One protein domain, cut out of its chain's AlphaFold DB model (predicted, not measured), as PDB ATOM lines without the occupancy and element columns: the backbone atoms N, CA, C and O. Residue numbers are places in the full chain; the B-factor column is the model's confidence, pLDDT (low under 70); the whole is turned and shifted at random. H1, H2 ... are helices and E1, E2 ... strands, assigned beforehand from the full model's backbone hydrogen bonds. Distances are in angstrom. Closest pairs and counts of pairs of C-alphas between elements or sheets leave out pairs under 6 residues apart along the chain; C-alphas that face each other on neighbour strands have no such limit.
ATOM      1  N   THR A  93      16.391 100.600 138.134       92.12
ATOM      2  CA  THR A  93      16.523  99.230 138.646       92.12
ATOM      3  C   THR A  93      17.054  98.304 137.556       92.12
ATOM      4  O   THR A  93      16.795  98.543 136.369       92.12
ATOM      5  N   LEU A  94      17.778  97.247 137.936       93.81
ATOM      6  CA  LEU A  94      18.200  96.212 136.987       93.81
ATOM      7  C   LEU A  94      16.974  95.442 136.443       93.81
ATOM      8  O   LEU A  94      16.132  95.029 137.241       93.81
ATOM      9  N   PRO A  95      16.850  95.246 135.116       95.50
ATOM     10  CA  PRO A  95      15.758  94.479 134.510       95.50
ATOM     11  C   PRO A  95      15.976  92.958 134.607       95.50
ATOM     12  O   PRO A  95      17.067  92.485 134.949       95.50
ATOM     13  N   GLU A  96      14.952  92.185 134.241       95.75
ATOM     14  CA  GLU A  96      15.059  90.739 134.045       95.75
ATOM     15  C   GLU A  96      15.753  90.411 132.708       95.75
ATOM     16  O   GLU A  96      15.479  91.049 131.682       95.75
ATOM     17  N   PRO A  97      16.655  89.411 132.669       96.81
ATOM     18  CA  PRO A  97      17.312  89.004 131.433       96.81
ATOM     19  C   PRO A  97      16.320  88.400 130.430       96.81
ATOM     20  O   PRO A  97      15.360  87.719 130.785       96.81
ATOM     21  N   ARG A  98      16.596  88.598 129.137       97.31
ATOM     22  CA  ARG A  98      15.769  88.130 128.008       97.31
ATOM     23  C   ARG A  98      16.446  87.060 127.151       97.31
ATOM     24  O   ARG A  98      15.848  86.570 126.196       97.31
ATOM     25  N   GLY A  99      17.669  86.678 127.500       96.44
ATOM     26  CA  GLY A  99      18.434  85.633 126.833       96.44
ATOM     27  C   GLY A  99      19.891  85.594 127.302       96.44
ATOM     28  O   GLY A  99      20.232  86.226 128.309       96.44
ATOM     29  N   PRO A 100      20.756  84.823 126.622       96.31
ATOM     30  CA  PRO A 100      22.143  84.630 127.038       96.31
ATOM     31  C   PRO A 100      22.967  85.919 127.146       96.31
ATOM     32  O   PRO A 100      23.775  86.038 128.067       96.31
ATOM     33  N   LEU A 101      22.771  86.889 126.244       97.75
ATOM     34  CA  LEU A 101      23.563  88.123 126.219       97.75
ATOM     35  C   LEU A 101      23.221  89.029 127.403       97.75
ATOM     36  O   LEU A 101      24.101  89.433 128.163       97.75
ATOM     37  N   SER A 102      21.934  89.312 127.589       97.81
ATOM     38  CA  SER A 102      21.440  90.128 128.700       97.81
ATOM     39  C   SER A 102      21.677  89.445 130.047       97.81
ATOM     40  O   SER A 102      22.004  90.130 131.012       97.81
ATOM     41  N   THR A 103      21.622  88.108 130.110       96.81
ATOM     42  CA  THR A 103      21.994  87.336 131.312       96.81
ATOM     43  C   THR A 103      23.444  87.601 131.711       96.81
ATOM     44  O   THR A 103      23.692  87.945 132.863       96.81
ATOM     45  N   ALA A 104      24.393  87.500 130.775       96.06
ATOM     46  CA  ALA A 104      25.811  87.711 131.065       96.06
ATOM     47  C   ALA A 104      26.138  89.159 131.446       96.06
ATOM     48  O   ALA A 104      26.910  89.400 132.380       96.06
ATOM     49  N   VAL A 105      25.524  90.137 130.768       96.69
ATOM     50  CA  VAL A 105      25.664  91.553 131.135       96.69
ATOM     51  C   VAL A 105      25.147  91.779 132.553       96.69
ATOM     52  O   VAL A 105      25.895  92.260 133.398       96.69
ATOM     53  N   LEU A 106      23.909  91.377 132.849       95.31
ATOM     54  CA  LEU A 106      23.291  91.599 134.158       95.31
ATOM     55  C   LEU A 106      23.998  90.831 135.283       95.31
ATOM     56  O   LEU A 106      24.114  91.349 136.388       95.31
ATOM     57  N   ALA A 107      24.509  89.626 135.024       93.44
ATOM     58  CA  ALA A 107      25.320  88.885 135.988       93.44
ATOM     59  C   ALA A 107      26.612  89.629 136.341       93.44
ATOM     60  O   ALA A 107      26.945  89.742 137.519       93.44
ATOM     61  N   THR A 108      27.274  90.202 135.332       94.25
ATOM     62  CA  THR A 108      28.464  91.036 135.535       94.25
ATOM     63  C   THR A 108      28.128  92.280 136.361       94.25
ATOM     64  O   THR A 108      28.861  92.601 137.290       94.25
ATOM     65  N   LEU A 109      27.000  92.946 136.077       94.00
ATOM     66  CA  LEU A 109      26.556  94.128 136.833       94.00
ATOM     67  C   LEU A 109      26.246  93.820 138.304       94.00
ATOM     68  O   LEU A 109      26.505  94.653 139.163       94.00
ATOM     69  N   ARG A 110      25.745  92.617 138.596       91.56
ATOM     70  CA  ARG A 110      25.496  92.141 139.967       91.56
ATOM     71  C   ARG A 110      26.744  91.608 140.678       91.56
ATOM     72  O   ARG A 110      26.647  91.173 141.820       91.56
ATOM     73  N   GLY A 111      27.893  91.528 140.001       87.50
ATOM     74  CA  GLY A 111      29.074  90.829 140.523       87.50
ATOM     75  C   GLY A 111      28.841  89.330 140.774       87.50
ATOM     76  O   GLY A 111      29.513  88.723 141.608       87.50
ATOM     77  N   SER A 112      27.867  88.726 140.086       81.50
ATOM     78  CA  SER A 112      27.510  87.318 140.252       81.50
ATOM     79  C   SER A 112      28.479  86.409 139.504       81.50
ATOM     80  O   SER A 112      28.798  86.648 138.344       81.50
ATOM     81  N   THR A 113      28.889  85.315 140.147       76.25
ATOM     82  CA  THR A 113      29.722  84.250 139.557       76.25
ATOM     83  C   THR A 113      28.925  82.978 139.243       76.25
ATOM     84  O   THR A 113      29.497  81.942 138.908       76.25
ATOM     85  N   ALA A 114      27.596  83.021 139.395       69.62
ATOM     86  CA  ALA A 114      26.728  81.847 139.285       69.62
ATOM     87  C   ALA A 114      26.360  81.468 137.837       69.62
ATOM     88  O   ALA A 114      25.901  80.354 137.589       69.62
ATOM     89  N   VAL A 115      26.531  82.392 136.893       73.31
ATOM     90  CA  VAL A 115      26.240  82.220 135.462       73.31
ATOM     91  C   VAL A 115      27.386  82.815 134.641       73.31
ATOM     92  O   VAL A 115      28.107  83.651 135.189       73.31
ATOM     93  N   PRO A 116      27.553  82.417 133.362       75.00
ATOM     94  CA  PRO A 116      28.619  82.945 132.525       75.00
ATOM     95  C   PRO A 116      28.616  84.474 132.489       75.00
ATOM     96  O   PRO A 116      27.584  85.078 132.183       75.00
ATOM     97  N   ASP A 117      29.755  85.083 132.796       77.31
ATOM     98  CA  ASP A 117      29.910  86.534 132.775       77.31
ATOM     99  C   ASP A 117      30.169  87.067 131.350       77.31
ATOM    100  O   ASP A 117      30.227  86.324 130.362       77.31
ATOM    101  N   ALA A 118      30.320  88.388 131.211       76.31
ATOM    102  CA  ALA A 118      30.535  89.023 129.912       76.31
ATOM    103  C   ALA A 118      31.794  88.534 129.159       76.31
ATOM    104  O   ALA A 118      31.865  88.668 127.934       76.31
ATOM    105  N   THR A 119      32.784  87.973 129.858       80.06
ATOM    106  CA  THR A 119      34.018  87.420 129.275       80.06
ATOM    107  C   THR A 119      33.858  85.982 128.782       80.06
ATOM    108  O   THR A 119      34.633  85.537 127.932       80.06
ATOM    109  N   GLU A 120      32.831  85.278 129.254       80.81
ATOM    110  CA  GLU A 120      32.603  83.855 128.992       80.81
ATOM    111  C   GLU A 120      31.634  83.599 127.822       80.81
ATOM    112  O   GLU A 120      31.500  82.465 127.351       80.81
ATOM    113  N   ILE A 121      30.988  84.644 127.285       88.31
ATOM    114  CA  ILE A 121      30.103  84.521 126.120       88.31
ATOM    115  C   ILE A 121      30.896  84.216 124.838       88.31
ATOM    116  O   ILE A 121      31.662  85.029 124.303       88.31
ATOM    117  N   GLY A 122      30.650  83.021 124.298       84.75
ATOM    118  CA  GLY A 122      31.263  82.534 123.067       84.75
ATOM    119  C   GLY A 122      30.842  83.316 121.818       84.75
ATOM    120  O   GLY A 122      29.712  83.785 121.696       84.75
ATOM    121  N   SER A 123      31.744  83.400 120.835       86.81
ATOM    122  CA  SER A 123      31.527  84.175 119.604       86.81
ATOM    123  C   SER A 123      30.298  83.787 118.807       86.81
ATOM    124  O   SER A 123      29.579  84.666 118.345       86.81
ATOM    125  N   ALA A 124      30.027  82.486 118.711       88.50
ATOM    126  CA  ALA A 124      28.879  81.978 117.975       88.50
ATOM    127  C   ALA A 124      27.546  82.496 118.540       88.50
ATOM    128  O   ALA A 124      26.634  82.757 117.767       88.50
ATOM    129  N   VAL A 125      27.445  82.687 119.863       91.44
ATOM    130  CA  VAL A 125      26.225  83.206 120.507       91.44
ATOM    131  C   VAL A 125      25.965  84.647 120.080       91.44
ATOM    132  O   VAL A 125      24.836  85.001 119.767       91.44
ATOM    133  N   ILE A 126      27.015  85.470 120.026       93.19
ATOM    134  CA  ILE A 126      26.900  86.883 119.645       93.19
ATOM    135  C   ILE A 126      26.620  87.012 118.147       93.19
ATOM    136  O   ILE A 126      25.727  87.747 117.752       93.19
ATOM    137  N   GLU A 127      27.360  86.284 117.308       92.00
ATOM    138  CA  GLU A 127      27.251  86.364 115.843       92.00
ATOM    139  C   GLU A 127      25.903  85.861 115.306       92.00
ATOM    140  O   GLU A 127      25.490  86.271 114.224       92.00
ATOM    141  N   GLN A 128      25.221  84.984 116.046       93.75
ATOM    142  CA  GLN A 128      23.899  84.451 115.694       93.75
ATOM    143  C   GLN A 128      22.747  85.192 116.384       93.75
ATOM    144  O   GLN A 128      21.589  84.827 116.181       93.75
ATOM    145  N   ALA A 129      23.041  86.195 117.216       97.31
ATOM    146  CA  ALA A 129      22.014  86.961 117.901       97.31
ATOM    147  C   ALA A 129      21.163  87.750 116.898       97.31
ATOM    148  O   ALA A 129      21.680  88.314 115.933       97.31
ATOM    149  N   ASP A 130      19.856  87.817 117.153       98.12
ATOM    150  CA  ASP A 130      18.960  88.682 116.391       98.12
ATOM    151  C   ASP A 130      19.341  90.154 116.648       98.12
ATOM    152  O   ASP A 130      19.231  90.612 117.794       98.12
ATOM    153  N   PRO A 131      19.791  90.908 115.624       98.25
ATOM    154  CA  PRO A 131      20.220  92.292 115.784       98.25
ATOM    155  C   PRO A 131      19.101  93.212 116.263       98.25
ATOM    156  O   PRO A 131      19.405  94.241 116.853       98.25
ATOM    157  N   HIS A 132      17.832  92.864 116.046       97.88
ATOM    158  CA  HIS A 132      16.671  93.648 116.482       97.88
ATOM    159  C   HIS A 132      15.904  92.951 117.618       97.88
ATOM    160  O   HIS A 132      14.830  93.403 118.014       97.88
ATOM    161  N   GLY A 133      16.453  91.855 118.152       98.06
ATOM    162  CA  GLY A 133      15.813  91.000 119.145       98.06
ATOM    163  C   GLY A 133      15.961  91.485 120.588       98.06
ATOM    164  O   GLY A 133      16.890  92.210 120.949       98.06
ATOM    165  N   ASP A 134      15.044  91.024 121.442       98.12
ATOM    166  CA  ASP A 134      14.927  91.426 122.851       98.12
ATOM    167  C   ASP A 134      16.206  91.217 123.673       98.12
ATOM    168  O   ASP A 134      16.542  92.062 124.500       98.12
ATOM    169  N   ASP A 135      16.925  90.112 123.457       98.50
ATOM    170  CA  ASP A 135      18.136  89.797 124.223       98.50
ATOM    171  C   ASP A 135      19.280  90.775 123.923       98.50
ATOM    172  O   ASP A 135      19.820  91.407 124.834       98.50
ATOM    173  N   LEU A 136      19.613  90.950 122.639       98.75
ATOM    174  CA  LEU A 136      20.698  91.830 122.210       98.75
ATOM    175  C   LEU A 136      20.387  93.294 122.539       98.75
ATOM    176  O   LEU A 136      21.260  94.010 123.032       98.75
ATOM    177  N   GLN A 137      19.148  93.737 122.307       98.81
ATOM    178  CA  GLN A 137      18.762  95.126 122.546       98.81
ATOM    179  C   GLN A 137      18.707  95.471 124.040       98.81
ATOM    180  O   GLN A 137      19.151  96.553 124.428       98.81
ATOM    181  N   LEU A 138      18.258  94.555 124.906       98.81
ATOM    182  CA  LEU A 138      18.351  94.767 126.352       98.81
ATOM    183  C   LEU A 138      19.809  94.785 126.828       98.81
ATOM    184  O   LEU A 138      20.189  95.661 127.603       98.81
ATOM    185  N   ALA A 139      20.637  93.855 126.344       98.62
ATOM    186  CA  ALA A 139      22.049  93.790 126.709       98.62
ATOM    187  C   ALA A 139      22.801  95.079 126.328       98.62
ATOM    188  O   ALA A 139      23.516  95.638 127.159       98.62
ATOM    189  N   LEU A 140      22.596  95.587 125.104       98.81
ATOM    190  CA  LEU A 140      23.157  96.869 124.662       98.81
ATOM    191  C   LEU A 140      22.681  98.033 125.533       98.81
ATOM    192  O   LEU A 140      23.516  98.823 125.973       98.81
ATOM    193  N   TYR A 141      21.379  98.105 125.830       98.69
ATOM    194  CA  TYR A 141      20.824  99.166 126.670       98.69
ATOM    195  C   TYR A 141      21.507  99.204 128.038       98.69
ATOM    196  O   TYR A 141      21.989 100.253 128.466       98.69
ATOM    197  N   CYS A 142      21.626  98.047 128.696       98.25
ATOM    198  CA  CYS A 142      22.299  97.941 129.986       98.25
ATOM    199  C   CYS A 142      23.770  98.376 129.909       98.25
ATOM    200  O   CYS A 142      24.246  99.080 130.794       98.25
ATOM    201  N   CYS A 143      24.493  98.030 128.839       98.25
ATOM    202  CA  CYS A 143      25.869  98.497 128.672       98.25
ATOM    203  C   CYS A 143      25.980 100.004 128.377       98.25
ATOM    204  O   CYS A 143      27.039 100.583 128.626       98.25
ATOM    205  N   TYR A 144      24.953 100.633 127.801       98.31
ATOM    206  CA  TYR A 144      24.935 102.075 127.545       98.31
ATOM    207  C   TYR A 144      24.546 102.890 128.767       98.31
ATOM    208  O   TYR A 144      25.088 103.974 128.962       98.31
ATOM    209  N   GLU A 145      23.653 102.372 129.605       96.56
ATOM    210  CA  GLU A 145      23.164 103.095 130.775       96.56
ATOM    211  C   GLU A 145      24.261 103.373 131.819       96.56
ATOM    212  O   GLU A 145      24.178 104.366 132.538       96.56
ATOM    213  N   LEU A 146      25.347 102.588 131.813       95.75
ATOM    214  CA  LEU A 146      26.561 102.848 132.602       95.75
ATOM    215  C   LEU A 146      27.253 104.179 132.260       95.75
ATOM    216  O   LEU A 146      27.975 104.714 133.089       95.75
ATOM    217  N   HIS A 147      27.031 104.724 131.061       95.44
ATOM    218  CA  HIS A 147      27.561 106.028 130.641       95.44
ATOM    219  C   HIS A 147      26.596 107.191 130.930       95.44
ATOM    220  O   HIS A 147      26.852 108.321 130.509       95.44
ATOM    221  N   TYR A 148      25.469 106.921 131.592       94.69
ATOM    222  CA  TYR A 148      24.467 107.920 131.960       94.69
ATOM    223  C   TYR A 148      24.237 107.910 133.474       94.69
ATOM    224  O   TYR A 148      25.010 108.523 134.204       94.69
ATOM    225  N   ARG A 149      23.172 107.250 133.957       91.12
ATOM    226  CA  ARG A 149      22.811 107.232 135.386       91.12
ATOM    227  C   ARG A 149      23.139 105.910 136.073       91.12
ATOM    228  O   ARG A 149      23.041 105.838 137.294       91.12
ATOM    229  N   GLY A 150      23.525 104.880 135.323       92.69
ATOM    230  CA  GLY A 150      23.790 103.552 135.864       92.69
ATOM    231  C   GLY A 150      22.541 102.882 136.446       92.69
ATOM    232  O   GLY A 150      21.398 103.225 136.114       92.69
ATOM    233  N   PHE A 151      22.777 101.907 137.320       94.19
ATOM    234  CA  PHE A 151      21.742 101.074 137.923       94.19
ATOM    235  C   PHE A 151      21.910 100.964 139.435       94.19
ATOM    236  O   PHE A 151      23.007 101.144 139.955       94.19
ATOM    237  N   ALA A 152      20.833 100.587 140.114       88.75
ATOM    238  CA  ALA A 152      20.845 100.158 141.506       88.75
ATOM    239  C   ALA A 152      19.863  98.994 141.704       88.75
ATOM    240  O   ALA A 152      18.841  98.944 141.015       88.75
ATOM    241  N   GLU A 153      20.145  98.048 142.601       79.56
ATOM    242  CA  GLU A 153      19.139  97.037 142.978       79.56
ATOM    243  C   GLU A 153      18.074  97.656 143.892       79.56
ATOM    244  O   GLU A 153      16.873  97.470 143.678       79.56
ATOM    245  N   ASP A 154      18.516  98.489 144.832       78.94
ATOM    246  CA  ASP A 154      17.700  99.377 145.654       78.94
ATOM    247  C   ASP A 154      18.459 100.702 145.917       78.94
ATOM    248  O   ASP A 154      19.622 100.822 145.531       78.94
ATOM    249  N   PRO A 155      17.840 101.740 146.517       72.44
ATOM    250  CA  PRO A 155      18.504 103.028 146.744       72.44
ATOM    251  C   PRO A 155      19.799 102.980 147.575       72.44
ATOM    252  O   PRO A 155      20.558 103.948 147.528       72.44
ATOM    253  N   ASP A 156      20.026 101.909 148.336       80.12
ATOM    254  CA  ASP A 156      21.174 101.720 149.221       80.12
ATOM    255  C   ASP A 156      22.229 100.752 148.630       80.12
ATOM    256  O   ASP A 156      23.334 100.667 149.172       80.12
ATOM    257  N   ASP A 157      21.933 100.076 147.508       84.25
ATOM    258  CA  ASP A 157      22.821  99.127 146.810       84.25
ATOM    259  C   ASP A 157      22.994  99.466 145.306       84.25
ATOM    260  O   ASP A 157      22.365  98.856 144.424       84.25
ATOM    261  N   PRO A 158      23.810 100.490 144.977       89.62
ATOM    262  CA  PRO A 158      24.089 100.882 143.601       89.62
ATOM    263  C   PRO A 158      25.079  99.931 142.914       89.62
ATOM    264  O   PRO A 158      26.054  99.465 143.506       89.62
ATOM    265  N   VAL A 159      24.889  99.727 141.609       92.75
ATOM    266  CA  VAL A 159      25.889  99.069 140.758       92.75
ATOM    267  C   VAL A 159      27.147  99.939 140.713       92.75
ATOM    268  O   VAL A 159      27.061 101.152 140.538       92.75
ATOM    269  N   ALA A 160      28.319  99.318 140.863       91.62
ATOM    270  CA  ALA A 160      29.587 100.035 140.956       91.62
ATOM    271  C   ALA A 160      29.891 100.868 139.694       91.62
ATOM    272  O   ALA A 160      29.902 100.344 138.578       91.62
ATOM    273  N   ASP A 161      30.188 102.159 139.882       90.69
ATOM    274  CA  ASP A 161      30.420 103.118 138.790       90.69
ATOM    275  C   ASP A 161      31.611 102.737 137.887       90.69
ATOM    276  O   ASP A 161      31.619 103.031 136.692       90.69
ATOM    277  N   ASP A 162      32.627 102.051 138.422       92.81
ATOM    278  CA  ASP A 162      33.813 101.641 137.661       92.81
ATOM    279  C   ASP A 162      33.522 100.545 136.621       92.81
ATOM    280  O   ASP A 162      34.316 100.344 135.692       92.81
ATOM    281  N   LEU A 163      32.350  99.901 136.700       94.75
ATOM    282  CA  LEU A 163      31.881  98.961 135.686       94.75
ATOM    283  C   LEU A 163      31.645  99.619 134.323       94.75
ATOM    284  O   LEU A 163      31.700  98.912 133.312       94.75
ATOM    285  N   GLU A 164      31.493 100.950 134.266       94.94
ATOM    286  CA  GLU A 164      31.523 101.734 133.020       94.94
ATOM    287  C   GLU A 164      32.737 101.360 132.145       94.94
ATOM    288  O   GLU A 164      32.637 101.279 130.917       94.94
ATOM    289  N   TRP A 165      33.877 101.067 132.782       96.00
ATOM    290  CA  TRP A 165      35.142 100.748 132.120       96.00
ATOM    291  C   TRP A 165      35.574  99.286 132.276       96.00
ATOM    292  O   TRP A 165      36.717  98.947 131.956       96.00
ATOM    293  N   HIS A 166      34.675  98.396 132.710       95.00
ATOM    294  CA  HIS A 166      34.989  96.978 132.868       95.00
ATOM    295  C   HIS A 166      35.379  96.344 131.514       95.00
ATOM    296  O   HIS A 166      34.547  96.282 130.598       95.00
ATOM    297  N   PRO A 167      36.610  95.810 131.351       93.50
ATOM    298  CA  PRO A 167      37.101  95.349 130.049       93.50
ATOM    299  C   PRO A 167      36.235  94.264 129.400       93.50
ATOM    300  O   PRO A 167      36.052  94.270 128.182       93.50
ATOM    301  N   GLY A 168      35.670  93.357 130.206       91.94
ATOM    302  CA  GLY A 168      34.769  92.310 129.725       91.94
ATOM    303  C   GLY A 168      33.460  92.864 129.161       91.94
ATOM    304  O   GLY A 168      33.035  92.454 128.082       91.94
ATOM    305  N   LEU A 169      32.866  93.860 129.834       95.19
ATOM    306  CA  LEU A 169      31.626  94.500 129.377       95.19
ATOM    307  C   LEU A 169      31.866  95.306 128.104       95.19
ATOM    308  O   LEU A 169      31.097  95.195 127.154       95.19
ATOM    309  N   LEU A 170      32.967  96.058 128.042       96.12
ATOM    310  CA  LEU A 170      33.353  96.798 126.841       96.12
ATOM    311  C   LEU A 170      33.611  95.865 125.650       96.12
ATOM    312  O   LEU A 170      33.206  96.165 124.523       96.12
ATOM    313  N   GLY A 171      34.271  94.728 125.896       95.69
ATOM    314  CA  GLY A 171      34.523  93.699 124.891       95.69
ATOM    315  C   GLY A 171      33.234  93.086 124.346       95.69
ATOM    316  O   GLY A 171      33.064  93.015 123.128       95.69
ATOM    317  N   LEU A 172      32.309  92.695 125.228       96.75
ATOM    318  CA  LEU A 172      31.009  92.148 124.838       96.75
ATOM    319  C   LEU A 172      30.152  93.192 124.111       96.75
ATOM    320  O   LEU A 172      29.677  92.917 123.006       96.75
ATOM    321  N   ARG A 173      30.030  94.408 124.666       97.88
ATOM    322  CA  ARG A 173      29.302  95.523 124.042       97.88
ATOM    323  C   ARG A 173      29.775  95.743 122.616       97.88
ATOM    324  O   ARG A 173      28.961  95.684 121.705       97.88
ATOM    325  N   ARG A 174      31.084  95.907 122.398       97.44
ATOM    326  CA  ARG A 174      31.646  96.170 121.064       97.44
ATOM    327  C   ARG A 174      31.219  95.137 120.019       97.44
ATOM    328  O   ARG A 174      31.039  95.479 118.854       97.44
ATOM    329  N   ARG A 175      31.087  93.871 120.410       97.88
ATOM    330  CA  ARG A 175      30.715  92.785 119.497       97.88
ATOM    331  C   ARG A 175      29.215  92.786 119.206       97.88
ATOM    332  O   ARG A 175      28.835  92.613 118.053       97.88
ATOM    333  N   MET A 176      28.379  93.057 120.209       98.56
ATOM    334  CA  MET A 176      26.937  93.266 120.009       98.56
ATOM    335  C   MET A 176      26.665  94.501 119.137       98.56
ATOM    336  O   MET A 176      25.848  94.450 118.221       98.56
ATOM    337  N   GLU A 177      27.412  95.587 119.348       98.69
ATOM    338  CA  GLU A 177      27.360  96.795 118.519       98.69
ATOM    339  C   GLU A 177      27.700  96.500 117.060       98.69
ATOM    340  O   GLU A 177      27.063  97.039 116.163       98.69
ATOM    341  N   GLN A 178      28.692  95.641 116.801       98.38
ATOM    342  CA  GLN A 178      29.049  95.238 115.441       98.38
ATOM    343  C   GLN A 178      27.910  94.488 114.751       98.38
ATOM    344  O   GLN A 178      27.640  94.770 113.586       98.38
ATOM    345  N   VAL A 179      27.234  93.576 115.456       98.62
ATOM    346  CA  VAL A 179      26.063  92.852 114.933       98.62
ATOM    347  C   VAL A 179      24.942  93.836 114.595       98.62
ATOM    348  O   VAL A 179      24.478  93.869 113.454       98.62
ATOM    349  N   PHE A 180      24.584  94.712 115.537       98.81
ATOM    350  CA  PHE A 180      23.520  95.696 115.344       98.81
ATOM    351  C   PHE A 180      23.838  96.707 114.231       98.81
ATOM    352  O   PHE A 180      23.032  96.925 113.329       98.81
ATOM    353  N   LEU A 181      25.044  97.284 114.231       98.69
ATOM    354  CA  LEU A 181      25.467  98.263 113.228       98.69
ATOM    355  C   LEU A 181      25.562  97.652 111.825       98.69
ATOM    356  O   LEU A 181      25.253  98.329 110.844       98.69
ATOM    357  N   THR A 182      25.995  96.392 111.716       98.62
ATOM    358  CA  THR A 182      26.050  95.682 110.428       98.62
ATOM    359  C   THR A 182      24.649  95.471 109.870       98.62
ATOM    360  O   THR A 182      24.435  95.742 108.690       98.62
ATOM    361  N   ALA A 183      23.696  95.058 110.711       98.62
ATOM    362  CA  ALA A 183      22.298  94.921 110.316       98.62
ATOM    363  C   ALA A 183      21.716  96.262 109.851       98.62
ATOM    364  O   ALA A 183      21.288  96.368 108.708       98.62
ATOM    365  N   LEU A 184      21.841  97.326 110.656       98.69
ATOM    366  CA  LEU A 184      21.354  98.659 110.280       98.69
ATOM    367  C   LEU A 184      21.934  99.154 108.952       98.69
ATOM    368  O   LEU A 184      21.209  99.720 108.144       98.69
TER     369      LEU A 184
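AT A GLANCE: This is residues 93 to 184 of the 430 residues of the protein "Iron-containing redox enzyme family protein" of Pseudonocardiales bacterium (UniProt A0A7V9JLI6). The longest helix, H5, crosses H3, which lies side by side with H1; short H2 packs on H5, and E1 lies far from H5's last residues. The printed part has 92 residues, mostly helix, ordered H1 H2 H3 E1 H4 H5. It is compact: radius of gyration of the C-alphas 12.4 A, spans 39 by 26 by 23 A.

IN THESE COORDINATES: H5, residues 167 to 184, measures 25.5 A, ending with C-alpha 184 at (21.354, 98.659, 110.280). H3, residues 134 to 145, measures 16.3 A. H1, residues 100 to 109, measures 14.3 A from C-alpha 100 at (22.143, 84.630, 127.038). H2 is residues 123 to 127, E1 151 to 154, H4 161 to 165.

HOW THE PARTS SIT: H5 touches H3 with residues 169 to 177 alone, closest C-alphas Leu 140 and Arg 173, 6.3 A, at a steep tilt of 55 degrees, opposite ways. H3 touches H1, closest C-alphas Ser 102 and Ala 139, 4.2 A, at a shallow tilt of 25 degrees, the same way. H5 touches H2 with residues 175 to 179 alone, closest C-alphas Ile 126 and Met 176, 6.4 A. H4 touches no helix; E1 pairs with no named strand. Every O i to N i+4 pair is within hydrogen-bond range in H1, H2, H3 and H5; H4 has 0 of 1, and 2 of 2 O i to N i+3 pairs.

THE WHOLE: The C-alphas farthest apart are Asp 156 and Thr 182, 39.6 A. The printed part has no cut. H1 to H2 is a long link of 13 residues; residue 114 has pLDDT under 70.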